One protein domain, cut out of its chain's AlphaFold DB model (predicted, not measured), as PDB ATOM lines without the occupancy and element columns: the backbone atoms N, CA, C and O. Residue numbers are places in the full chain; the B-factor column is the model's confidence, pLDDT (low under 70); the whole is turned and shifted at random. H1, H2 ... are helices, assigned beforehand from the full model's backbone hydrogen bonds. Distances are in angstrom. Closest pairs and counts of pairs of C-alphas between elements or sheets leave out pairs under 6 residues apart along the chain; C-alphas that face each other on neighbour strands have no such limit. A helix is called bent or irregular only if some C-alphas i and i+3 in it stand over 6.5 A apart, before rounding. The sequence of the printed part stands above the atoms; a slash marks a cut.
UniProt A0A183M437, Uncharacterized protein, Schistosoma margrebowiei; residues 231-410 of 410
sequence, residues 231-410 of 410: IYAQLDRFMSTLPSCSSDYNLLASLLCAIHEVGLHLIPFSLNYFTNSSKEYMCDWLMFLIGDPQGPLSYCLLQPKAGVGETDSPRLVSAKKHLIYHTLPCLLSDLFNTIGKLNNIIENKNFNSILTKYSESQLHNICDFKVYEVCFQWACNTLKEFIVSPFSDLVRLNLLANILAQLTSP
ATOM      1  N   ILE A 231     -10.109  13.606  42.107       77.38
ATOM      2  CA  ILE A 231     -11.416  13.618  41.429       77.38
ATOM      3  C   ILE A 231     -11.861  15.063  41.198       77.38
ATOM      4  O   ILE A 231     -12.231  15.432  40.082       77.38
ATOM      5  N   TYR A 232     -11.743  15.920  42.218       76.19
ATOM      6  CA  TYR A 232     -12.038  17.347  42.087       76.19
ATOM      7  C   TYR A 232     -11.180  18.003  40.993       76.19
ATOM      8  O   TYR A 232     -11.688  18.776  40.177       76.19
ATOM      9  N   ALA A 233      -9.887  17.670  40.936       78.00
ATOM     10  CA  ALA A 233      -8.970  18.140  39.898       78.00
ATOM     11  C   ALA A 233      -9.205  17.496  38.516       78.00
ATOM     12  O   ALA A 233      -8.602  17.941  37.537       78.00
ATOM     13  N   GLN A 234     -10.087  16.494  38.423       77.25
ATOM     14  CA  GLN A 234     -10.387  15.719  37.218       77.25
ATOM     15  C   GLN A 234      -9.129  15.102  36.591       77.25
ATOM     16  O   GLN A 234      -8.923  15.206  35.381       77.25
ATOM     17  N   LEU A 235      -8.265  14.487  37.407       83.00
ATOM     18  CA  LEU A 235      -6.997  13.929  36.923       83.00
ATOM     19  C   LEU A 235      -7.179  12.750  35.961       83.00
ATOM     20  O   LEU A 235      -6.339  12.571  35.079       83.00
ATOM     21  N   ASP A 236      -8.287  12.011  36.072       74.88
ATOM     22  CA  ASP A 236      -8.594  10.856  35.217       74.88
ATOM     23  C   ASP A 236      -8.508  11.188  33.728       74.88
ATOM     24  O   ASP A 236      -7.977  10.400  32.955       74.88
ATOM     25  N   ARG A 237      -8.919  12.400  33.324       77.44
ATOM     26  CA  ARG A 237      -8.878  12.828  31.913       77.44
ATOM     27  C   ARG A 237      -7.469  12.813  31.312       77.44
ATOM     28  O   ARG A 237      -7.312  12.700  30.101       77.44
ATOM     29  N   PHE A 238      -6.447  12.994  32.148       77.44
ATOM     30  CA  PHE A 238      -5.049  12.968  31.725       77.44
ATOM     31  C   PHE A 238      -4.476  11.553  31.778       77.44
ATOM     32  O   PHE A 238      -3.598  11.230  30.983       77.44
ATOM     33  N   MET A 239      -4.989  10.714  32.682       76.06
ATOM     34  CA  MET A 239      -4.576   9.317  32.829       76.06
ATOM     35  C   MET A 239      -5.272   8.378  31.843       76.06
ATOM     36  O   MET A 239      -4.782   7.278  31.628       76.06
ATOM     37  N   SER A 240      -6.366   8.813  31.213       72.94
ATOM     38  CA  SER A 240      -7.102   8.065  30.187       72.94
ATOM     39  C   SER A 240      -6.625   8.329  28.755       72.94
ATOM     40  O   SER A 240      -7.094   7.677  27.825       72.94
ATOM     41  N   THR A 241      -5.703   9.278  28.550       75.50
ATOM     42  CA  THR A 241      -5.206   9.643  27.215       75.50
ATOM     43  C   THR A 241      -3.835   9.023  26.959       75.50
ATOM     44  O   THR A 241      -2.906   9.206  27.746       75.50
ATOM     45  N   LEU A 242      -3.681   8.324  25.833       76.88
ATOM     46  CA  LEU A 242      -2.398   7.743  25.445       76.88
ATOM     47  C   LEU A 242      -1.413   8.843  24.997       76.88
ATOM     48  O   LEU A 242      -1.753   9.633  24.109       76.88
ATOM     49  N   PRO A 243      -0.190   8.915  25.559       77.88
ATOM     50  CA  PRO A 243       0.796   9.899  25.134       77.88
ATOM     51  C   PRO A 243       1.283   9.603  23.710       77.88
ATOM     52  O   PRO A 243       1.679   8.484  23.394       77.88
ATOM     53  N   SER A 244       1.288  10.624  22.850       76.00
ATOM     54  CA  SER A 244       1.619  10.482  21.424       76.00
ATOM     55  C   SER A 244       2.971  11.092  21.048       76.00
ATOM     56  O   SER A 244       3.623  10.650  20.103       76.00
ATOM     57  N   CYS A 245       3.424  12.100  21.797       76.31
ATOM     58  CA  CYS A 245       4.663  12.819  21.523       76.31
ATOM     59  C   CYS A 245       5.464  13.112  22.800       76.31
ATOM     60  O   CYS A 245       4.996  12.907  23.919       76.31
ATOM     61  N   SER A 246       6.695  13.619  22.657       77.75
ATOM     62  CA  SER A 246       7.611  13.794  23.795       77.75
ATOM     63  C   SER A 246       7.057  14.722  24.877       77.75
ATOM     64  O   SER A 246       7.370  14.546  26.051       77.75
ATOM     65  N   SER A 247       6.248  15.721  24.504       75.88
ATOM     66  CA  SER A 247       5.601  16.593  25.486       75.88
ATOM     67  C   SER A 247       4.535  15.870  26.294       75.88
ATOM     68  O   SER A 247       4.437  16.142  27.483       75.88
ATOM     69  N   ASP A 248       3.793  14.944  25.688       80.00
ATOM     70  CA  ASP A 248       2.737  14.190  26.371       80.00
ATOM     71  C   ASP A 248       3.359  13.239  27.394       80.00
ATOM     72  O   ASP A 248       2.930  13.196  28.543       80.00
ATOM     73  N   TYR A 249       4.449  12.560  27.015       82.00
ATOM     74  CA  TYR A 249       5.232  11.727  27.933       82.00
ATOM     75  C   TYR A 249       5.786  12.534  29.115       82.00
ATOM     76  O   TYR A 249       5.659  12.114  30.263       82.00
ATOM     77  N   ASN A 250       6.361  13.713  28.861       80.25
ATOM     78  CA  ASN A 250       6.874  14.578  29.929       80.25
ATOM     79  C   ASN A 250       5.757  15.158  30.809       80.25
ATOM     80  O   ASN A 250       5.959  15.360  32.008       80.25
ATOM     81  N   LEU A 251       4.587  15.438  30.232       80.94
ATOM     82  CA  LEU A 251       3.418  15.910  30.966       80.94
ATOM     83  C   LEU A 251       2.893  14.824  31.898       80.94
ATOM     84  O   LEU A 251       2.699  15.089  33.082       80.94
ATOM     85  N   LEU A 252       2.716  13.610  31.375       85.12
ATOM     86  CA  LEU A 252       2.297  12.449  32.146       85.12
ATOM     87  C   LEU A 252       3.294  12.163  33.273       85.12
ATOM     88  O   LEU A 252       2.887  12.003  34.419       85.12
ATOM     89  N   ALA A 253       4.598  12.212  32.983       84.56
ATOM     90  CA  ALA A 253       5.633  12.076  34.003       84.56
ATOM     91  C   ALA A 253       5.516  13.161  35.088       84.56
ATOM     92  O   ALA A 253       5.525  12.852  36.275       84.56
ATOM     93  N   SER A 254       5.333  14.426  34.699       82.25
ATOM     94  CA  SER A 254       5.178  15.540  35.646       82.25
ATOM     95  C   SER A 254       3.917  15.404  36.503       82.25
ATOM     96  O   SER A 254       3.943  15.720  37.691       82.25
ATOM     97  N   LEU A 255       2.822  14.921  35.915       86.88
ATOM     98  CA  LEU A 255       1.571  14.663  36.616       86.88
ATOM     99  C   LEU A 255       1.729  13.529  37.634       86.88
ATOM    100  O   LEU A 255       1.332  13.694  38.784       86.88
ATOM    101  N   LEU A 256       2.355  12.418  37.242       88.62
ATOM    102  CA  LEU A 256       2.641  11.293  38.135       88.62
ATOM    103  C   LEU A 256       3.604  11.689  39.258       88.62
ATOM    104  O   LEU A 256       3.358  11.339  40.406       88.62
ATOM    105  N   CYS A 257       4.641  12.479  38.966       85.44
ATOM    106  CA  CYS A 257       5.515  13.049  39.992       85.44
ATOM    107  C   CYS A 257       4.747  13.964  40.954       85.44
ATOM    108  O   CYS A 257       4.972  13.910  42.157       85.44
ATOM    109  N   ALA A 258       3.825  14.793  40.455       83.19
ATOM    110  CA  ALA A 258       3.012  15.644  41.316       83.19
ATOM    111  C   ALA A 258       2.093  14.813  42.219       83.19
ATOM    112  O   ALA A 258       2.023  15.080  43.409       83.19
ATOM    113  N   ILE A 259       1.435  13.786  41.678       85.50
ATOM    114  CA  ILE A 259       0.620  12.823  42.432       85.50
ATOM    115  C   ILE A 259       1.460  12.120  43.503       85.50
ATOM    116  O   ILE A 259       1.048  12.061  44.658       85.50
ATOM    117  N   HIS A 260       2.641  11.628  43.131       85.12
ATOM    118  CA  HIS A 260       3.593  10.963  44.020       85.12
ATOM    119  C   HIS A 260       4.005  11.868  45.188       85.12
ATOM    120  O   HIS A 260       3.777  11.530  46.348       85.12
ATOM    121  N   GLU A 261       4.518  13.062  44.895       80.75
ATOM    122  CA  GLU A 261       4.982  14.016  45.905       80.75
ATOM    123  C   GLU A 261       3.839  14.543  46.778       80.75
ATOM    124  O   GLU A 261       3.918  14.537  48.006       80.75
ATOM    125  N   VAL A 262       2.746  14.994  46.164       78.38
ATOM    126  CA  VAL A 262       1.616  15.594  46.881       78.38
ATOM    127  C   VAL A 262       0.878  14.545  47.702       78.38
ATOM    128  O   VAL A 262       0.663  14.736  48.898       78.38
ATOM    129  N   GLY A 263       0.494  13.445  47.066       76.88
ATOM    130  CA  GLY A 263      -0.403  12.460  47.645       76.88
ATOM    131  C   GLY A 263       0.263  11.499  48.617       76.88
ATOM    132  O   GLY A 263      -0.270  11.255  49.700       76.88
ATOM    133  N   LEU A 264       1.440  10.972  48.267       76.06
ATOM    134  CA  LEU A 264       2.104   9.957  49.089       76.06
ATOM    135  C   LEU A 264       3.020  10.585  50.148       76.06
ATOM    136  O   LEU A 264       3.042  10.106  51.288       76.06
ATOM    137  N   HIS A 265       3.696  11.696  49.832       76.75
ATOM    138  CA  HIS A 265       4.749  12.263  50.688       76.75
ATOM    139  C   HIS A 265       4.357  13.520  51.470       76.75
ATOM    140  O   HIS A 265       4.717  13.651  52.645       76.75
ATOM    141  N   LEU A 266       3.662  14.472  50.844       71.06
ATOM    142  CA  LEU A 266       3.445  15.794  51.435       71.06
ATOM    143  C   LEU A 266       2.161  15.912  52.256       71.06
ATOM    144  O   LEU A 266       2.200  16.573  53.294       71.06
ATOM    145  N   ILE A 267       1.050  15.295  51.838       70.00
ATOM    146  CA  ILE A 267      -0.197  15.309  52.617       70.00
ATOM    147  C   ILE A 267      -0.025  14.412  53.865       70.00
ATOM    148  O   ILE A 267       0.215  13.202  53.733       70.00
ATOM    149  N   PRO A 268      -0.113  14.968  55.093       58.78
ATOM    150  CA  PRO A 268      -0.045  14.179  56.321       58.78
ATOM    151  C   PRO A 268      -1.270  13.268  56.462       58.78
ATOM    152  O   PRO A 268      -2.374  13.666  56.111       58.78
ATOM    153  N   PHE A 269      -1.102  12.082  57.059       52.28
ATOM    154  CA  PHE A 269      -2.203  11.131  57.315       52.28
ATOM    155  C   PHE A 269      -3.354  11.710  58.156       52.28
ATOM    156  O   PHE A 269      -4.464  11.193  58.122       52.28
ATOM    157  N   SER A 270      -3.080  12.751  58.942       48.91
ATOM    158  CA  SER A 270      -4.041  13.410  59.827       48.91
ATOM    159  C   SER A 270      -4.798  14.566  59.171       48.91
ATOM    160  O   SER A 270      -5.720  15.096  59.788       48.91
ATOM    161  N   LEU A 271      -4.404  14.997  57.965       53.47
ATOM    162  CA  LEU A 271      -4.907  16.222  57.357       53.47
ATOM    163  C   LEU A 271      -5.874  15.910  56.213       53.47
ATOM    164  O   LEU A 271      -5.472  15.649  55.081       53.47
ATOM    165  N   ASN A 272      -7.167  15.968  56.522       54.91
ATOM    166  CA  ASN A 272      -8.236  15.720  55.562       54.91
ATOM    167  C   ASN A 272      -8.763  17.050  55.020       54.91
ATOM    168  O   ASN A 272      -9.641  17.665  55.615       54.91
ATOM    169  N   TYR A 273      -8.231  17.499  53.881       56.03
ATOM    170  CA  TYR A 273      -8.867  18.586  53.125       56.03
ATOM    171  C   TYR A 273     -10.211  18.141  52.544       56.03
ATOM    172  O   TYR A 273     -11.128  18.943  52.432       56.03
ATOM    173  N   PHE A 274     -10.338  16.861  52.195       53.75
ATOM    174  CA  PHE A 274     -11.573  16.263  51.704       53.75
ATOM    175  C   PHE A 274     -11.944  15.064  52.577       53.75
ATOM    176  O   PHE A 274     -11.074  14.366  53.100       53.75
ATOM    177  N   THR A 275     -13.242  14.798  52.716       51.75
ATOM    178  CA  THR A 275     -13.758  13.751  53.612       51.75
ATOM    179  C   THR A 275     -13.317  12.339  53.211       51.75
ATOM    180  O   THR A 275     -13.190  11.484  54.079       51.75
ATOM    181  N   ASN A 276     -13.035  12.117  51.917       53.84
ATOM    182  CA  ASN A 276     -12.647  10.824  51.337       53.84
ATOM    183  C   ASN A 276     -11.218  10.813  50.749       53.84
ATOM    184  O   ASN A 276     -10.866   9.911  49.999       53.84
ATOM    185  N   SER A 277     -10.360  11.790  51.063       59.81
ATOM    186  CA  SER A 277      -8.989  11.852  50.518       59.81
ATOM    187  C   SER A 277      -7.952  11.098  51.353       59.81
ATOM    188  O   SER A 277      -6.830  11.585  51.515       59.81
ATOM    189  N   SER A 278      -8.312   9.953  51.931       68.44
ATOM    190  CA  SER A 278      -7.334   9.157  52.669       68.44
ATOM    191  C   SER A 278      -6.307   8.547  51.707       68.44
ATOM    192  O   SER A 278      -6.567   8.375  50.510       68.44
ATOM    193  N   LYS A 279      -5.108   8.241  52.216       74.44
ATOM    194  CA  LYS A 279      -4.055   7.637  51.388       74.44
ATOM    195  C   LYS A 279      -4.464   6.262  50.865       74.44
ATOM    196  O   LYS A 279      -4.017   5.904  49.781       74.44
ATOM    197  N   GLU A 280      -5.332   5.535  51.578       73.25
ATOM    198  CA  GLU A 280      -5.875   4.256  51.110       73.25
ATOM    199  C   GLU A 280      -6.635   4.422  49.785       73.25
ATOM    200  O   GLU A 280      -6.277   3.775  48.805       73.25
ATOM    201  N   TYR A 281      -7.601   5.350  49.711       75.38
ATOM    202  CA  TYR A 281      -8.375   5.593  48.482       75.38
ATOM    203  C   TYR A 281      -7.506   6.050  47.310       75.38
ATOM    204  O   TYR A 281      -7.810   5.771  46.153       75.38
ATOM    205  N   MET A 282      -6.418   6.767  47.593       80.44
ATOM    206  CA  MET A 282      -5.486   7.188  46.554       80.44
ATOM    207  C   MET A 282      -4.669   6.019  46.010       80.44
ATOM    208  O   MET A 282      -4.460   5.928  44.802       80.44
ATOM    209  N   CYS A 283      -4.192   5.143  46.901       81.12
ATOM    210  CA  CYS A 283      -3.468   3.943  46.504       81.12
ATOM    211  C   CYS A 283      -4.376   3.028  45.679       81.12
ATOM    212  O   CYS A 283      -3.949   2.579  44.623       81.12
ATOM    213  N   ASP A 284      -5.626   2.836  46.105       77.69
ATOM    214  CA  ASP A 284      -6.622   2.050  45.370       77.69
ATOM    215  C   ASP A 284      -6.891   2.625  43.969       77.69
ATOM    216  O   ASP A 284      -6.774   1.927  42.964       77.69
ATOM    217  N   TRP A 285      -7.115   3.941  43.868       83.81
ATOM    218  CA  TRP A 285      -7.288   4.621  42.579       83.81
ATOM    219  C   TRP A 285      -6.076   4.458  41.648       83.81
ATOM    220  O   TRP A 285      -6.234   4.186  40.458       83.81
ATOM    221  N   LEU A 286      -4.852   4.586  42.173       86.56
ATOM    222  CA  LEU A 286      -3.636   4.382  41.382       86.56
ATOM    223  C   LEU A 286      -3.467   2.925  40.943       86.56
ATOM    224  O   LEU A 286      -3.094   2.681  39.796       86.56
ATOM    225  N   MET A 287      -3.760   1.968  41.826       84.12
ATOM    226  CA  MET A 287      -3.742   0.542  41.502       84.12
ATOM    227  C   MET A 287      -4.736   0.233  40.386       84.12
ATOM    228  O   MET A 287      -4.360  -0.402  39.405       84.12
ATOM    229  N   PHE A 288      -5.957   0.762  40.463       83.50
ATOM    230  CA  PHE A 288      -6.958   0.619  39.408       83.50
ATOM    231  C   PHE A 288      -6.454   1.132  38.048       83.50
ATOM    232  O   PHE A 288      -6.534   0.417  37.051       83.50
ATOM    233  N   LEU A 289      -5.859   2.332  38.002       84.19
ATOM    234  CA  LEU A 289      -5.330   2.912  36.758       84.19
ATOM    235  C   LEU A 289      -4.161   2.118  36.156       84.19
ATOM    236  O   LEU A 289      -4.000   2.083  34.937       84.19
ATOM    237  N   ILE A 290      -3.318   1.514  36.993       85.88
ATOM    238  CA  ILE A 290      -2.176   0.703  36.545       85.88
ATOM    239  C   ILE A 290      -2.636  -0.698  36.121       85.88
ATOM    240  O   ILE A 290      -2.071  -1.279  35.196       85.88
ATOM    241  N   GLY A 291      -3.648  -1.240  36.799       79.88
ATOM    242  CA  GLY A 291      -4.184  -2.580  36.575       79.88
ATOM    243  C   GLY A 291      -5.107  -2.693  35.370       79.88
ATOM    244  O   GLY A 291      -5.385  -3.812  34.944       79.88
ATOM    245  N   ASP A 292      -5.574  -1.572  34.814       82.00
ATOM    246  CA  ASP A 292      -6.323  -1.560  33.563       82.00
ATOM    247  C   ASP A 292      -5.396  -1.937  32.393       82.00
ATOM    248  O   ASP A 292      -4.551  -1.126  32.009       82.00
ATOM    249  N   PRO A 293      -5.532  -3.131  31.782       73.31
ATOM    250  CA  PRO A 293      -4.665  -3.565  30.685       73.31
ATOM    251  C   PRO A 293      -4.852  -2.739  29.402       73.31
ATOM    252  O   PRO A 293      -4.011  -2.807  28.509       73.31
ATOM    253  N   GLN A 294      -5.947  -1.981  29.295       75.75
ATOM    254  CA  GLN A 294      -6.201  -1.041  28.200       75.75
ATOM    255  C   GLN A 294      -5.829   0.399  28.581       75.75
ATOM    256  O   GLN A 294      -5.940   1.309  27.764       75.75
ATOM    257  N   GLY A 295      -5.363   0.620  29.811       78.56
ATOM    258  CA  GLY A 295      -4.980   1.927  30.312       78.56
ATOM    259  C   GLY A 295      -3.664   2.444  29.705       78.56
ATOM    260  O   GLY A 295      -2.739   1.673  29.435       78.56
ATOM    261  N   PRO A 296      -3.494   3.770  29.559       81.31
ATOM    262  CA  PRO A 296      -2.232   4.363  29.112       81.31
ATOM    263  C   PRO A 296      -1.018   4.005  29.980       81.31
ATOM    264  O   PRO A 296       0.091   3.886  29.457       81.31
ATOM    265  N   LEU A 297      -1.205   3.832  31.294       86.69
ATOM    266  CA  LEU A 297      -0.116   3.508  32.222       86.69
ATOM    267  C   LEU A 297       0.396   2.078  32.023       86.69
ATOM    268  O   LEU A 297       1.608   1.879  31.903       86.69
ATOM    269  N   SER A 298      -0.512   1.103  31.934       83.25
ATOM    270  CA  SER A 298      -0.157  -0.293  31.663       83.25
ATOM    271  C   SER A 298       0.451  -0.440  30.271       83.25
ATOM    272  O   SER A 298       1.480  -1.097  30.126       83.25
ATOM    273  N   TYR A 299      -0.087   0.263  29.267       82.56
ATOM    274  CA  TYR A 299       0.490   0.304  27.927       82.56
ATOM    275  C   TYR A 299       1.937   0.812  27.947       82.56
ATOM    276  O   TYR A 299       2.825   0.176  27.376       82.56
ATOM    277  N   CYS A 300       2.202   1.925  28.645       83.50
ATOM    278  CA  CYS A 300       3.555   2.471  28.773       83.50
ATOM    279  C   CYS A 300       4.520   1.489  29.462       83.50
ATOM    280  O   CYS A 300       5.676   1.396  29.052       83.50
ATOM    281  N   LEU A 301       4.062   0.749  30.479       82.44
ATOM    282  CA  LEU A 301       4.871  -0.253  31.185       82.44
ATOM    283  C   LEU A 301       5.131  -1.508  30.341       82.44
ATOM    284  O   LEU A 301       6.265  -1.983  30.276       82.44
ATOM    285  N   LEU A 302       4.100  -2.061  29.702       77.31
ATOM    286  CA  LEU A 302       4.166  -3.366  29.038       77.31
ATOM    287  C   LEU A 302       4.720  -3.298  27.621       77.31
ATOM    288  O   LEU A 302       5.375  -4.241  27.172       77.31
ATOM    289  N   GLN A 303       4.496  -2.189  26.917       71.12
ATOM    290  CA  GLN A 303       4.945  -2.005  25.541       71.12
ATOM    291  C   GLN A 303       5.939  -0.842  25.412       71.12
ATOM    292  O   GLN A 303       5.752   0.053  24.586       71.12
ATOM    293  N   PRO A 304       7.067  -0.862  26.148       58.75
ATOM    294  CA  PRO A 304       8.013   0.251  26.168       58.75
ATOM    295  C   PRO A 304       8.675   0.491  24.805       58.75
ATOM    296  O   PRO A 304       9.191   1.575  24.547       58.75
ATOM    297  N   LYS A 305       8.662  -0.529  23.935       60.16
ATOM    298  CA  LYS A 305       9.196  -0.491  22.570       60.16
ATOM    299  C   LYS A 305       8.128  -0.279  21.499       60.16
ATOM    300  O   LYS A 305       8.500  -0.084  20.344       60.16
ATOM    301  N   ALA A 306       6.835  -0.295  21.836       50.59
ATOM    302  CA  ALA A 306       5.808   0.024  20.854       50.59
ATOM    303  C   ALA A 306       5.979   1.483  20.424       50.59
ATOM    304  O   ALA A 306       5.958   2.425  21.220       50.59
ATOM    305  N   GLY A 307       6.301   1.650  19.147       47.50
ATOM    306  CA  GLY A 307       6.666   2.935  18.585       47.50
ATOM    307  C   GLY A 307       8.036   3.469  19.000       47.50
ATOM    308  O   GLY A 307       8.332   4.558  18.557       47.50
ATOM    309  N   VAL A 308       8.893   2.785  19.781       50.47
ATOM    310  CA  VAL A 308      10.341   3.122  19.841       50.47
ATOM    311  C   VAL A 308      11.004   2.489  18.623       50.47
ATOM    312  O   VAL A 308      11.739   1.509  18.716       50.47
ATOM    313  N   GLY A 309      10.622   2.990  17.452       52.28
ATOM    314  CA  GLY A 309      11.205   2.600  16.177       52.28
ATOM    315  C   GLY A 309      12.444   3.432  15.867       52.28
ATOM    316  O   GLY A 309      12.701   4.455  16.498       52.28
ATOM    317  N   GLU A 310      13.177   3.044  14.829       51.06
ATOM    318  CA  GLU A 310      14.277   3.840  14.258       51.06
ATOM    319  C   GLU A 310      13.826   5.244  13.801       51.06
ATOM    320  O   GLU A 310      14.644   6.140  13.616       51.06
ATOM    321  N   THR A 311      12.512   5.454  13.666       58.56
ATOM    322  CA  THR A 311      11.871   6.720  13.293       58.56
ATOM    323  C   THR A 311      11.593   7.658  14.471       58.56
ATOM    324  O   THR A 311      11.205   8.807  14.250       58.56
ATOM    325  N   ASP A 312      11.757   7.205  15.719       69.69
ATOM    326  CA  ASP A 312      11.538   8.054  16.890       69.69
ATOM    327  C   ASP A 312      12.657   9.086  17.045       69.69
ATOM    328  O   ASP A 312      13.849   8.776  17.027       69.69
ATOM    329  N   SER A 313      12.277  10.341  17.300       78.19
ATOM    330  CA  SER A 313      13.272  11.361  17.637       78.19
ATOM    331  C   SER A 313      13.989  11.015  18.956       78.19
ATOM    332  O   SER A 313      13.338  10.549  19.898       78.19
ATOM    333  N   PRO A 314      15.286  11.348  19.119       79.81
ATOM    334  CA  PRO A 314      16.017  11.112  20.371       79.81
ATOM    335  C   PRO A 314      15.326  11.692  21.615       79.81
ATOM    336  O   PRO A 314      15.416  11.136  22.709       79.81
ATOM    337  N   ARG A 315      14.587  12.798  21.448       77.00
ATOM    338  CA  ARG A 315      13.796  13.430  22.515       77.00
ATOM    339  C   ARG A 315      12.609  12.576  22.948       77.00
ATOM    340  O   ARG A 315      12.338  12.491  24.142       77.00
ATOM    341  N   LEU A 316      11.912  11.953  21.999       79.25
ATOM    342  CA  LEU A 316      10.796  11.051  22.281       79.25
ATOM    343  C   LEU A 316      11.291   9.776  22.962       79.25
ATOM    344  O   LEU A 316      10.742   9.396  23.993       79.25
ATOM    345  N   VAL A 317      12.387   9.194  22.466       79.81
ATOM    346  CA  VAL A 317      13.039   8.047  23.114       79.81
ATOM    347  C   VAL A 317      13.423   8.389  24.554       79.81
ATOM    348  O   VAL A 317      13.110   7.634  25.470       79.81
ATOM    349  N   SER A 318      14.058   9.541  24.782       82.56
ATOM    350  CA  SER A 318      14.441   9.971  26.129       82.56
ATOM    351  C   SER A 318      13.236  10.172  27.053       82.56
ATOM    352  O   SER A 318      13.308   9.767  28.210       82.56
ATOM    353  N   ALA A 319      12.143  10.769  26.569       81.06
ATOM    354  CA  ALA A 319      10.935  10.995  27.364       81.06
ATOM    355  C   ALA A 319      10.226   9.677  27.728       81.06
ATOM    356  O   ALA A 319       9.868   9.473  28.887       81.06
ATOM    357  N   LYS A 320      10.107   8.749  26.766       84.31
ATOM    358  CA  LYS A 320       9.595   7.388  26.993       84.31
ATOM    359  C   LYS A 320      10.424   6.670  28.056       84.31
ATOM    360  O   LYS A 320       9.882   6.227  29.064       84.31
ATOM    361  N   LYS A 321      11.750   6.629  27.880       83.19
ATOM    362  CA  LYS A 321      12.670   6.008  28.845       83.19
ATOM    363  C   LYS A 321      12.549   6.624  30.237       83.19
ATOM    364  O   LYS A 321      12.523   5.885  31.213       83.19
ATOM    365  N   HIS A 322      12.440   7.950  30.334       85.56
ATOM    366  CA  HIS A 322      12.289   8.625  31.620       85.56
ATOM    367  C   HIS A 322      11.014   8.192  32.358       85.56
ATOM    368  O   HIS A 322      11.085   7.810  33.526       85.56
ATOM    369  N   LEU A 323       9.874   8.170  31.662       86.00
ATOM    370  CA  LEU A 323       8.603   7.727  32.235       86.00
ATOM    371  C   LEU A 323       8.661   6.254  32.678       86.00
ATOM    372  O   LEU A 323       8.289   5.933  33.804       86.00
ATOM    373  N   ILE A 324       9.143   5.377  31.795       84.69
ATOM    374  CA  ILE A 324       9.074   3.913  31.935       84.69
ATOM    375  C   ILE A 324      10.073   3.382  32.958       84.69
ATOM    376  O   ILE A 324       9.762   2.452  33.697       84.69
ATOM    377  N   TYR A 325      11.286   3.931  32.979       82.81
ATOM    378  CA  TYR A 325      12.372   3.388  33.791       82.81
ATOM    379  C   TYR A 325      12.616   4.156  35.089       82.81
ATOM    380  O   TYR A 325      13.284   3.625  35.973       82.81
ATOM    381  N   HIS A 326      12.076   5.371  35.223       85.19
ATOM    382  CA  HIS A 326      12.244   6.172  36.433       85.19
ATOM    383  C   HIS A 326      10.908   6.570  37.052       85.19
ATOM    384  O   HIS A 326      10.622   6.147  38.165       85.19
ATOM    385  N   THR A 327      10.068   7.346  36.363       85.94
ATOM    386  CA  THR A 327       8.880   7.940  36.999       85.94
ATOM    387  C   THR A 327       7.874   6.896  37.486       85.94
ATOM    388  O   THR A 327       7.488   6.926  38.653       85.94
ATOM    389  N   LEU A 328       7.461   5.966  36.619       89.50
ATOM    390  CA  LEU A 328       6.498   4.922  36.981       89.50
ATOM    391  C   LEU A 328       7.064   3.931  38.010       89.50
ATOM    392  O   LEU A 328       6.382   3.683  39.002       89.50
ATOM    393  N   PRO A 329       8.301   3.413  37.869       88.19
ATOM    394  CA  PRO A 329       8.876   2.527  38.880       88.19
ATOM    395  C   PRO A 329       9.075   3.200  40.245       88.19
ATOM    396  O   PRO A 329       8.844   2.564  41.271       88.19
ATOM    397  N   CYS A 330       9.448   4.485  40.287       87.62
ATOM    398  CA  CYS A 330       9.495   5.243  41.543       87.62
ATOM    399  C   CYS A 330       8.116   5.308  42.211       87.62
ATOM    400  O   CYS A 330       8.002   5.025  43.404       87.62
ATOM    401  N   LEU A 331       7.070   5.636  41.441       89.31
ATOM    402  CA  LEU A 331       5.698   5.669  41.944       89.31
ATOM    403  C   LEU A 331       5.268   4.294  42.474       89.31
ATOM    404  O   LEU A 331       4.749   4.220  43.581       89.31
ATOM    405  N   LEU A 332       5.519   3.221  41.718       88.62
ATOM    406  CA  LEU A 332       5.182   1.846  42.098       88.62
ATOM    407  C   LEU A 332       5.884   1.413  43.383       88.62
ATOM    408  O   LEU A 332       5.239   0.887  44.286       88.62
ATOM    409  N   SER A 333       7.192   1.658  43.489       87.31
ATOM    410  CA  SER A 333       7.968   1.308  44.680       87.31
ATOM    411  C   SER A 333       7.388   1.968  45.935       87.31
ATOM    412  O   SER A 333       7.204   1.305  46.954       87.31
ATOM    413  N   ASP A 334       7.084   3.265  45.876       85.00
ATOM    414  CA  ASP A 334       6.530   3.981  47.028       85.00
ATOM    415  C   ASP A 334       5.065   3.644  47.295       85.00
ATOM    416  O   ASP A 334       4.647   3.621  48.455       85.00
ATOM    417  N   LEU A 335       4.295   3.336  46.254       86.44
ATOM    418  CA  LEU A 335       2.926   2.861  46.380       86.44
ATOM    419  C   LEU A 335       2.886   1.516  47.118       86.44
ATOM    420  O   LEU A 335       2.197   1.415  48.131       86.44
ATOM    421  N   PHE A 336       3.690   0.529  46.708       83.44
ATOM    422  CA  PHE A 336       3.775  -0.762  47.402       83.44
ATOM    423  C   PHE A 336       4.275  -0.606  48.841       83.44
ATOM    424  O   PHE A 336       3.685  -1.164  49.763       83.44
ATOM    425  N   ASN A 337       5.291   0.232  49.069       82.62
ATOM    426  CA  ASN A 337       5.758   0.541  50.423       82.62
ATOM    427  C   ASN A 337       4.660   1.181  51.291       82.62
ATOM    428  O   ASN A 337       4.593   0.933  52.496       82.62
ATOM    429  N   THR A 338       3.822   2.039  50.705       78.38
ATOM    430  CA  THR A 338       2.719   2.699  51.414       78.38
ATOM    431  C   THR A 338       1.615   1.701  51.746       78.38
ATOM    432  O   THR A 338       1.166   1.676  52.889       78.38
ATOM    433  N   ILE A 339       1.243   0.828  50.807       77.00
ATOM    434  CA  ILE A 339       0.270  -0.253  51.029       77.00
ATOM    435  C   ILE A 339       0.767  -1.222  52.109       77.00
ATOM    436  O   ILE A 339       0.032  -1.505  53.051       77.00
ATOM    437  N   GLY A 340       2.030  -1.659  52.054       71.94
ATOM    438  CA  GLY A 340       2.610  -2.529  53.083       71.94
ATOM    439  C   GLY A 340       2.556  -1.905  54.484       71.94
ATOM    440  O   GLY A 340       2.197  -2.564  55.458       71.94
ATOM    441  N   LYS A 341       2.821  -0.596  54.600       73.25
ATOM    442  CA  LYS A 341       2.665   0.137  55.870       73.25
ATOM    443  C   LYS A 341       1.208   0.213  56.328       73.25
ATOM    444  O   LYS A 341       0.961   0.094  57.525       73.25
ATOM    445  N   LEU A 342       0.266   0.432  55.412       68.62
ATOM    446  CA  LEU A 342      -1.165   0.481  55.722       68.62
ATOM    447  C   LEU A 342      -1.661  -0.870  56.256       68.62
ATOM    448  O   LEU A 342      -2.301  -0.898  57.307       68.62
ATOM    449  N   ASN A 343      -1.280  -1.977  55.616       63.56
ATOM    450  CA  ASN A 343      -1.643  -3.329  56.049       63.56
ATOM    451  C   ASN A 343      -1.127  -3.634  57.468       63.56
ATOM    452  O   ASN A 343      -1.904  -4.036  58.332       63.56
ATOM    453  N   ASN A 344       0.131  -3.293  57.766       60.09
ATOM    454  CA  ASN A 344       0.715  -3.473  59.104       60.09
ATOM    455  C   ASN A 344       0.030  -2.622  60.197       60.09
ATOM    456  O   ASN A 344       0.054  -2.967  61.382       60.09
ATOM    457  N   ILE A 345      -0.557  -1.474  59.835       56.81
ATOM    458  CA  ILE A 345      -1.324  -0.628  60.765       56.81
ATOM    459  C   ILE A 345      -2.707  -1.235  61.035       56.81
ATOM    460  O   ILE A 345      -3.187  -1.159  62.169       56.81
ATOM    461  N   ILE A 346      -3.335  -1.829  60.017       52.16
ATOM    462  CA  ILE A 346      -4.646  -2.486  60.115       52.16
ATOM    463  C   ILE A 346      -4.554  -3.751  60.976       52.16
ATOM    464  O   ILE A 346      -5.428  -3.976  61.805       52.16
ATOM    465  N   GLU A 347      -3.468  -4.517  60.884       51.75
ATOM    466  CA  GLU A 347      -3.241  -5.680  61.757       51.75
ATOM    467  C   GLU A 347      -3.071  -5.303  63.240       51.75
ATOM    468  O   GLU A 347      -3.435  -6.072  64.128       51.75
ATOM    469  N   ASN A 348      -2.585  -4.090  63.532       47.31
ATOM    470  CA  ASN A 348      -2.356  -3.607  64.899       47.31
ATOM    471  C   ASN A 348      -3.555  -2.880  65.538       47.31
ATOM    472  O   ASN A 348      -3.535  -2.596  66.737       47.31
ATOM    473  N   LYS A 349      -4.604  -2.547  64.777       43.22
ATOM    474  CA  LYS A 349      -5.820  -1.900  65.296       43.22
ATOM    475  C   LYS A 349      -7.012  -2.808  65.055       43.22
ATOM    476  O   LYS A 349      -7.240  -3.209  63.927       43.22
ATOM    477  N   ASN A 350      -7.805  -3.071  66.102       43.47
ATOM    478  CA  ASN A 350      -9.047  -3.852  66.035       43.47
ATOM    479  C   ASN A 350      -9.800  -3.607  64.711       43.47
ATOM    480  O   ASN A 350     -10.405  -2.541  64.523       43.47
ATOM    481  N   PHE A 351      -9.747  -4.621  63.839       40.50
ATOM    482  CA  PHE A 351     -10.292  -4.691  62.476       40.50
ATOM    483  C   PHE A 351     -11.697  -4.065  62.368       40.50
ATOM    484  O   PHE A 351     -12.018  -3.357  61.415       40.50
ATOM    485  N   ASN A 352     -12.504  -4.230  63.419       37.62
ATOM    486  CA  ASN A 352     -13.891  -3.774  63.503       37.62
ATOM    487  C   ASN A 352     -14.076  -2.244  63.490       37.62
ATOM    488  O   ASN A 352     -15.120  -1.763  63.059       37.62
ATOM    489  N   SER A 353     -13.100  -1.450  63.944       41.09
ATOM    490  CA  SER A 353     -13.231   0.023  63.979       41.09
ATOM    491  C   SER A 353     -12.918   0.699  62.639       41.09
ATOM    492  O   SER A 353     -13.374   1.811  62.375       41.09
ATOM    493  N   ILE A 354     -12.137   0.014  61.803       42.72
ATOM    494  CA  ILE A 354     -11.771   0.443  60.456       42.72
ATOM    495  C   ILE A 354     -12.882  -0.030  59.516       42.72
ATOM    496  O   ILE A 354     -13.533   0.822  58.925       42.72
ATOM    497  N   LEU A 355     -13.240  -1.324  59.501       38.19
ATOM    498  CA  LEU A 355     -14.349  -1.846  58.681       38.19
ATOM    499  C   LEU A 355     -15.684  -1.109  58.881       38.19
ATOM    500  O   LEU A 355     -16.423  -0.928  57.929       38.19
ATOM    501  N   THR A 356     -16.003  -0.626  60.084       41.44
ATOM    502  CA  THR A 356     -17.252   0.134  60.303       41.44
ATOM    503  C   THR A 356     -17.252   1.531  59.668       41.44
ATOM    504  O   THR A 356     -18.322   2.103  59.473       41.44
ATOM    505  N   LYS A 357     -16.082   2.083  59.308       43.22
ATOM    506  CA  LYS A 357     -15.959   3.324  58.521       43.22
ATOM    507  C   LYS A 357     -15.959   3.091  57.012       43.22
ATOM    508  O   LYS A 357     -16.239   4.032  56.273       43.22
ATOM    509  N   TYR A 358     -15.654   1.878  56.563       40.53
ATOM    510  CA  TYR A 358     -15.554   1.536  55.150       40.53
ATOM    511  C   TYR A 358     -16.724   0.633  54.771       40.53
ATOM    512  O   TYR A 358     -16.774  -0.528  55.154       40.53
ATOM    513  N   SER A 359     -17.687   1.150  54.006       36.12
ATOM    514  CA  SER A 359     -18.685   0.274  53.393       36.12
ATOM    515  C   SER A 359     -17.963  -0.743  52.506       36.12
ATOM    516  O   SER A 359     -17.217  -0.332  51.617       36.12
ATOM    517  N   GLU A 360     -18.217  -2.036  52.724       35.97
ATOM    518  CA  GLU A 360     -17.646  -3.190  51.996       35.97
ATOM    519  C   GLU A 360     -17.734  -3.081  50.459       35.97
ATOM    520  O   GLU A 360     -17.075  -3.827  49.746       35.97
ATOM    521  N   SER A 361     -18.518  -2.140  49.926       40.69
ATOM    522  CA  SER A 361     -18.668  -1.869  48.495       40.69
ATOM    523  C   SER A 361     -17.686  -0.849  47.897       40.69
ATOM    524  O   SER A 361     -17.667  -0.712  46.676       40.69
ATOM    525  N   GLN A 362     -16.909  -0.110  48.702       43.78
ATOM    526  CA  GLN A 362     -16.052   0.997  48.225       43.78
ATOM    527  C   GLN A 362     -14.550   0.708  48.245       43.78
ATOM    528  O   GLN A 362     -13.796   1.406  47.577       43.78
ATOM    529  N   LEU A 363     -14.121  -0.314  48.979       44.28
ATOM    530  CA  LEU A 363     -12.798  -0.899  48.814       44.28
ATOM    531  C   LEU A 363     -12.946  -1.991  47.760       44.28
ATOM    532  O   LEU A 363     -13.277  -3.132  48.084       44.28
ATOM    533  N   HIS A 364     -12.750  -1.648  46.485       44.88
ATOM    534  CA  HIS A 364     -12.363  -2.692  45.543       44.88
ATOM    535  C   HIS A 364     -11.110  -3.355  46.119       44.88
ATOM    536  O   HIS A 364     -10.282  -2.678  46.721       44.88
ATOM    537  N   ASN A 365     -11.047  -4.688  46.077       47.44
ATOM    538  CA  ASN A 365      -9.948  -5.449  46.663       47.44
ATOM    539  C   ASN A 365      -8.620  -4.790  46.260       47.44
ATOM    540  O   ASN A 365      -8.228  -4.885  45.102       47.44
ATOM    541  N   ILE A 366      -7.946  -4.126  47.213       47.84
ATOM    542  CA  ILE A 366      -6.763  -3.259  47.000       47.84
ATOM    543  C   ILE A 366      -5.620  -3.991  46.256       47.84
ATOM    544  O   ILE A 366      -4.680  -3.380  45.749       47.84
ATOM    545  N   CYS A 367      -5.714  -5.314  46.137       52.88
ATOM    546  CA  CYS A 367      -4.815  -6.159  45.375       52.88
ATOM    547  C   CYS A 367      -5.566  -6.902  44.263       52.88
ATOM    548  O   CYS A 367      -5.785  -8.111  44.349       52.88
ATOM    549  N   ASP A 368      -5.931  -6.201  43.190       59.72
ATOM    550  CA  ASP A 368      -6.309  -6.879  41.953       59.72
ATOM    551  C   ASP A 368      -5.059  -7.563  41.372       59.72
ATOM    552  O   ASP A 368      -4.057  -6.907  41.066       59.72
ATOM    553  N   PHE A 369      -5.114  -8.891  41.197       66.25
ATOM    554  CA  PHE A 369      -4.038  -9.714  40.610       66.25
ATOM    555  C   PHE A 369      -3.468  -9.121  39.309       66.25
ATOM    556  O   PHE A 369      -2.295  -9.317  39.000       66.25
ATOM    557  N   LYS A 370      -4.276  -8.341  38.583       76.81
ATOM    558  CA  LYS A 370      -3.901  -7.648  37.348       76.81
ATOM    559  C   LYS A 370      -2.743  -6.669  37.528       76.81
ATOM    560  O   LYS A 370      -1.854  -6.635  36.687       76.81
ATOM    561  N   VAL A 371      -2.703  -5.891  38.614       78.81
ATOM    562  CA  VAL A 371      -1.603  -4.929  38.828       78.81
ATOM    563  C   VAL A 371      -0.294  -5.661  39.089       78.81
ATOM    564  O   VAL A 371       0.745  -5.302  38.536       78.81
ATOM    565  N   TYR A 372      -0.351  -6.715  39.905       80.75
ATOM    566  CA  TYR A 372       0.797  -7.575  40.179       80.75
ATOM    567  C   TYR A 372       1.302  -8.233  38.894       80.75
ATOM    568  O   TYR A 372       2.505  -8.248  38.653       80.75
ATOM    569  N   GLU A 373       0.394  -8.698  38.034       81.75
ATOM    570  CA  GLU A 373       0.731  -9.257  36.727       81.75
ATOM    571  C   GLU A 373       1.425  -8.227  35.822       81.75
ATOM    572  O   GLU A 373       2.504  -8.512  35.298       81.75
ATOM    573  N   VAL A 374       0.872  -7.015  35.690       83.12
ATOM    574  CA  VAL A 374       1.468  -5.925  34.894       83.12
ATOM    575  C   VAL A 374       2.871  -5.583  35.403       83.12
ATOM    576  O   VAL A 374       3.828  -5.519  34.625       83.12
ATOM    577  N   CYS A 375       3.020  -5.406  36.717       85.00
ATOM    578  CA  CYS A 375       4.299  -5.091  37.351       85.00
ATOM    579  C   CYS A 375       5.315  -6.230  37.195       85.00
ATOM    580  O   CYS A 375       6.488  -5.968  36.925       85.00
ATOM    581  N   PHE A 376       4.880  -7.487  37.313       85.12
ATOM    582  CA  PHE A 376       5.735  -8.657  37.127       85.12
ATOM    583  C   PHE A 376       6.212  -8.782  35.676       85.12
ATOM    584  O   PHE A 376       7.404  -8.960  35.428       85.12
ATOM    585  N   GLN A 377       5.315  -8.607  34.701       85.94
ATOM    586  CA  GLN A 377       5.668  -8.609  33.279       85.94
ATOM    587  C   GLN A 377       6.667  -7.493  32.942       85.94
ATOM    588  O   GLN A 377       7.683  -7.748  32.283       85.94
ATOM    589  N   TRP A 378       6.432  -6.270  33.433       86.50
ATOM    590  CA  TRP A 378       7.380  -5.160  33.299       86.50
ATOM    591  C   TRP A 378       8.739  -5.493  33.929       86.50
ATOM    592  O   TRP A 378       9.784  -5.262  33.310       86.50
ATOM    593  N   ALA A 379       8.742  -6.084  35.126       85.88
ATOM    594  CA  ALA A 379       9.962  -6.445  35.831       85.88
ATOM    595  C   ALA A 379      10.773  -7.498  35.059       85.88
ATOM    596  O   ALA A 379      11.972  -7.315  34.844       85.88
ATOM    597  N   CYS A 380      10.127  -8.551  34.548       84.88
ATOM    598  CA  CYS A 380      10.769  -9.557  33.702       84.88
ATOM    599  C   CYS A 380      11.355  -8.951  32.419       84.88
ATOM    600  O   CYS A 380      12.467  -9.303  32.020       84.88
ATOM    601  N   ASN A 381      10.631  -8.037  31.767       83.94
ATOM    602  CA  ASN A 381      11.106  -7.369  30.556       83.94
ATOM    603  C   ASN A 381      12.308  -6.460  30.836       83.94
ATOM    604  O   ASN A 381      13.276  -6.477  30.078       83.94
ATOM    605  N   THR A 382      12.285  -5.730  31.950       82.56
ATOM    606  CA  THR A 382      13.384  -4.848  32.365       82.56
ATOM    607  C   THR A 382      14.620  -5.648  32.781       82.56
ATOM    608  O   THR A 382      15.737  -5.291  32.410       82.56
ATOM    609  N   LEU A 383      14.442  -6.773  33.485       84.06
ATOM    610  CA  LEU A 383      15.537  -7.662  33.880       84.06
ATOM    611  C   LEU A 383      16.308  -8.182  32.657       84.06
ATOM    612  O   LEU A 383      17.537  -8.185  32.671       84.06
ATOM    613  N   LYS A 384      15.603  -8.548  31.574       84.06
ATOM    614  CA  LYS A 384      16.226  -9.002  30.315       84.06
ATOM    615  C   LYS A 384      17.203  -7.978  29.736       84.06
ATOM    616  O   LYS A 384      18.215  -8.371  29.163       84.06
ATOM    617  N   GLU A 385      16.938  -6.682  29.897       80.94
ATOM    618  CA  GLU A 385      17.841  -5.624  29.425       80.94
ATOM    619  C   GLU A 385      19.132  -5.538  30.250       80.94
ATOM    620  O   GLU A 385      20.186  -5.209  29.711       80.94
ATOM    621  N   PHE A 386      19.078  -5.868  31.542       82.19
ATOM    622  CA  PHE A 386      20.247  -5.875  32.422       82.19
ATOM    623  C   PHE A 386      21.118  -7.127  32.284       82.19
ATOM    624  O   PHE A 386      22.270  -7.092  32.705       82.19
ATOM    625  N   ILE A 387      20.627  -8.203  31.653       79.69
ATOM    626  CA  ILE A 387      21.428  -9.417  31.395       79.69
ATOM    627  C   ILE A 387      22.694  -9.078  30.594       79.69
ATOM    628  O   ILE A 387      23.759  -9.632  30.850       79.69
ATOM    629  N   VAL A 388      22.585  -8.149  29.641       76.00
ATOM    630  CA  VAL A 388      23.698  -7.755  28.764       76.00
ATOM    631  C   VAL A 388      24.574  -6.670  29.404       76.00
ATOM    632  O   VAL A 388      25.779  -6.634  29.171       76.00
ATOM    633  N   SER A 389      23.994  -5.791  30.229       77.12
ATOM    634  CA  SER A 389      24.708  -4.679  30.873       77.12
ATOM    635  C   SER A 389      24.216  -4.434  32.312       77.12
ATOM    636  O   SER A 389      23.443  -3.503  32.551       77.12
ATOM    637  N   PRO A 390      24.667  -5.229  33.299       67.75
ATOM    638  CA  PRO A 390      24.063  -5.272  34.639       67.75
ATOM    639  C   PRO A 390      24.203  -3.976  35.449       67.75
ATOM    640  O   PRO A 390      23.393  -3.715  36.333       67.75
ATOM    641  N   PHE A 391      25.182  -3.127  35.128       75.19
ATOM    642  CA  PHE A 391      25.464  -1.887  35.863       75.19
ATOM    643  C   PHE A 391      25.220  -0.613  35.045       75.19
ATOM    644  O   PHE A 391      25.704   0.455  35.408       75.19
ATOM    645  N   SER A 392      24.479  -0.702  33.935       77.38
ATOM    646  CA  SER A 392      24.235   0.457  33.066       77.38
ATOM    647  C   SER A 392      23.392   1.549  33.733       77.38
ATOM    648  O   SER A 392      23.514   2.715  33.373       77.38
ATOM    649  N   ASP A 393      22.526   1.172  34.679       81.44
ATOM    650  CA  ASP A 393      21.648   2.085  35.416       81.44
ATOM    651  C   ASP A 393      21.295   1.499  36.793       81.44
ATOM    652  O   ASP A 393      20.347   0.724  36.949       81.44
ATOM    653  N   LEU A 394      22.095   1.854  37.801       82.50
ATOM    654  CA  LEU A 394      21.933   1.368  39.174       82.50
ATOM    655  C   LEU A 394      20.628   1.840  39.827       82.50
ATOM    656  O   LEU A 394      20.072   1.127  40.658       82.50
ATOM    657  N   VAL A 395      20.121   3.021  39.454       83.12
ATOM    658  CA  VAL A 395      18.867   3.554  40.008       83.12
ATOM    659  C   VAL A 395      17.701   2.702  39.529       83.12
ATOM    660  O   VAL A 395      16.896   2.243  40.339       83.12
ATOM    661  N   ARG A 396      17.650   2.425  38.223       83.00
ATOM    662  CA  ARG A 396      16.640   1.543  37.627       83.00
ATOM    663  C   ARG A 396      16.718   0.123  38.189       83.00
ATOM    664  O   ARG A 396      15.680  -0.474  38.455       83.00
ATOM    665  N   LEU A 397      17.924  -0.405  38.409       84.12
ATOM    666  CA  LEU A 397      18.113  -1.730  39.010       84.12
ATOM    667  C   LEU A 397      17.600  -1.782  40.458       84.12
ATOM    668  O   LEU A 397      16.937  -2.743  40.834       84.12
ATOM    669  N   ASN A 398      17.859  -0.741  41.253       85.50
ATOM    670  CA  ASN A 398      17.365  -0.638  42.627       85.50
ATOM    671  C   ASN A 398      15.828  -0.578  42.683       85.50
ATOM    672  O   ASN A 398      15.207  -1.283  43.471       85.50
ATOM    673  N   LEU A 399      15.203   0.218  41.807       84.75
ATOM    674  CA  LEU A 399      13.740   0.292  41.702       84.75
ATOM    675  C   LEU A 399      13.134  -1.058  41.301       84.75
ATOM    676  O   LEU A 399      12.159  -1.498  41.904       84.75
ATOM    677  N   LEU A 400      13.741  -1.735  40.323       86.44
ATOM    678  CA  LEU A 400      13.341  -3.074  39.896       86.44
ATOM    679  C   LEU A 400      13.417  -4.082  41.052       86.44
ATOM    680  O   LEU A 400      12.466  -4.828  41.272       86.44
ATOM    681  N   ALA A 401      14.529  -4.093  41.790       85.12
ATOM    682  CA  ALA A 401      14.726  -4.985  42.925       85.12
ATOM    683  C   ALA A 401      13.701  -4.728  44.039       85.12
ATOM    684  O   ALA A 401      13.122  -5.681  44.551       85.12
ATOM    685  N   ASN A 402      13.423  -3.462  44.365       84.69
ATOM    686  CA  ASN A 402      12.421  -3.097  45.369       84.69
ATOM    687  C   ASN A 402      11.015  -3.547  44.966       84.69
ATOM    688  O   ASN A 402      10.306  -4.126  45.784       84.69
ATOM    689  N   ILE A 403      10.617  -3.323  43.710       84.81
ATOM    690  CA  ILE A 403       9.308  -3.769  43.214       84.81
ATOM    691  C   ILE A 403       9.225  -5.297  43.257       84.81
ATOM    692  O   ILE A 403       8.270  -5.831  43.803       84.81
ATOM    693  N   LEU A 404      10.238  -6.013  42.757       85.00
ATOM    694  CA  LEU A 404      10.259  -7.479  42.800       85.00
ATOM    695  C   LEU A 404      10.211  -8.021  44.231       85.00
ATOM    696  O   LEU A 404       9.488  -8.981  44.483       85.00
ATOM    697  N   ALA A 405      10.936  -7.406  45.167       83.81
ATOM    698  CA  ALA A 405      10.907  -7.798  46.572       83.81
ATOM    699  C   ALA A 405       9.499  -7.667  47.169       83.81
ATOM    700  O   ALA A 405       9.072  -8.568  47.876       83.81
ATOM    701  N   GLN A 406       8.761  -6.606  46.830       79.62
ATOM    702  CA  GLN A 406       7.379  -6.399  47.284       79.62
ATOM    703  C   GLN A 406       6.366  -7.310  46.566       79.62
ATOM    704  O   GLN A 406       5.370  -7.710  47.152       79.62
ATOM    705  N   LEU A 407       6.610  -7.668  45.300       77.38
ATOM    706  CA  LEU A 407       5.769  -8.625  44.563       77.38
ATOM    707  C   LEU A 407       5.955 -10.073  45.047       77.38
ATOM    708  O   LEU A 407       5.072 -10.901  44.843       77.38
ATOM    709  N   THR A 408       7.125 -10.394  45.607       72.19
ATOM    710  CA  THR A 408       7.502 -11.755  46.028       72.19
ATOM    711  C   THR A 408       7.553 -11.935  47.543       72.19
ATOM    712  O   THR A 408       7.750 -13.060  48.006       72.19
ATOM    713  N   SER A 409       7.373 -10.861  48.317       63.31
ATOM    714  CA  SER A 409       7.223 -10.948  49.765       63.31
ATOM    715  C   SER A 409       5.893 -11.633  50.102       63.31
ATOM    716  O   SER A 409       4.874 -11.226  49.539       63.31
ATOM    717  N   PRO A 410       5.909 -12.666  50.964       47.59
ATOM    718  CA  PRO A 410       4.734 -13.468  51.302       47.59
ATOM    719  C   PRO A 410       3.654 -12.699  52.063       47.59
ATOM    720  O   PRO A 410       4.011 -11.749  52.801       47.59
TER     721      PRO A 410
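This is residues 231 to 410 of the 410 residues of an uncharacterized protein of Schistosoma margrebowiei (UniProt A0A183M437). One long helix, H5, bent but running nearly straight, makes most of the length of an elongated body; H2 runs beside it on one side, and the hairpin of H7 and H8 packs on another side through H8. H3 and H4 fill the space between H2, H5 and H7, while the free residues 347 to 353 and 356 to 361 stick out near the far end of H5. The printed part has 180 residues with eight named helices, H1 to H8 in order, and no named strand; its class is all helix. It is compact, with a radius of gyration of the C-alphas of 17.3 A, and spans 57 by 36 by 27 A.

H1 is residues 236 to 239, beginning at C-alpha 236 (-8.594, 10.856, 35.217). H2, residues 246 to 266, is 28.0 A long; H3 is residues 279 to 291, 18.0 A, and H4 residues 296 to 302. H5, residues 314 to 348, was assigned as one helix by its hydrogen bonds but is bent: C-alphas 325 and 328 are 6.9 A apart. Its arms are H5a, residues 314 to 325, 15.9 A, and H5b, residues 328 to 348, 30.5 A, at a shallow tilt of 14 degrees. H6 is residues 351 to 355, H7 residues 369 to 386, 25.9 A, and H8 residues 394 to 408, 20.7 A, ending at C-alpha 408 (7.502, -11.755, 46.028).

H2 touches H5a with residues 246 to 253 alone, at a shallow tilt of 28 degrees, the same way; their closest C-alphas, of Ser 246 and Leu 316, are 4.5 A apart. H3 touches H5b at a steep tilt of 46 degrees, opposite ways, closest at the C-alphas of Cys 283 and Leu 335, 6.5 A. H3 and H4 touch only at the corner, closest at the C-alphas of Ile 290 and Ser 298, 5.4 A. H7 and H8 form a hairpin with a tilt of 36 degrees, only just steep; the C-alphas of Ala 379 and Leu 400 are closest, 6.3 A. H1 is close to H2 but not clearly touching, and H6 likewise to H5b. Every O i to N i+4 pair is within hydrogen-bond range in H3, H4, H5a, H6 and H8, against 16 of 17 in H2 and H5b and 13 of 14 in H7; H1 is too short for one.

The C-alphas farthest apart, of Thr 311 and Asn 350, are 57.7 A apart. The printed part has no cut. The links H2 to H3, H4 to H5 and H6 to H7 are long. Mean pLDDT of the printed part is 72.7; 51 residues are under 70, among them 342 to 369.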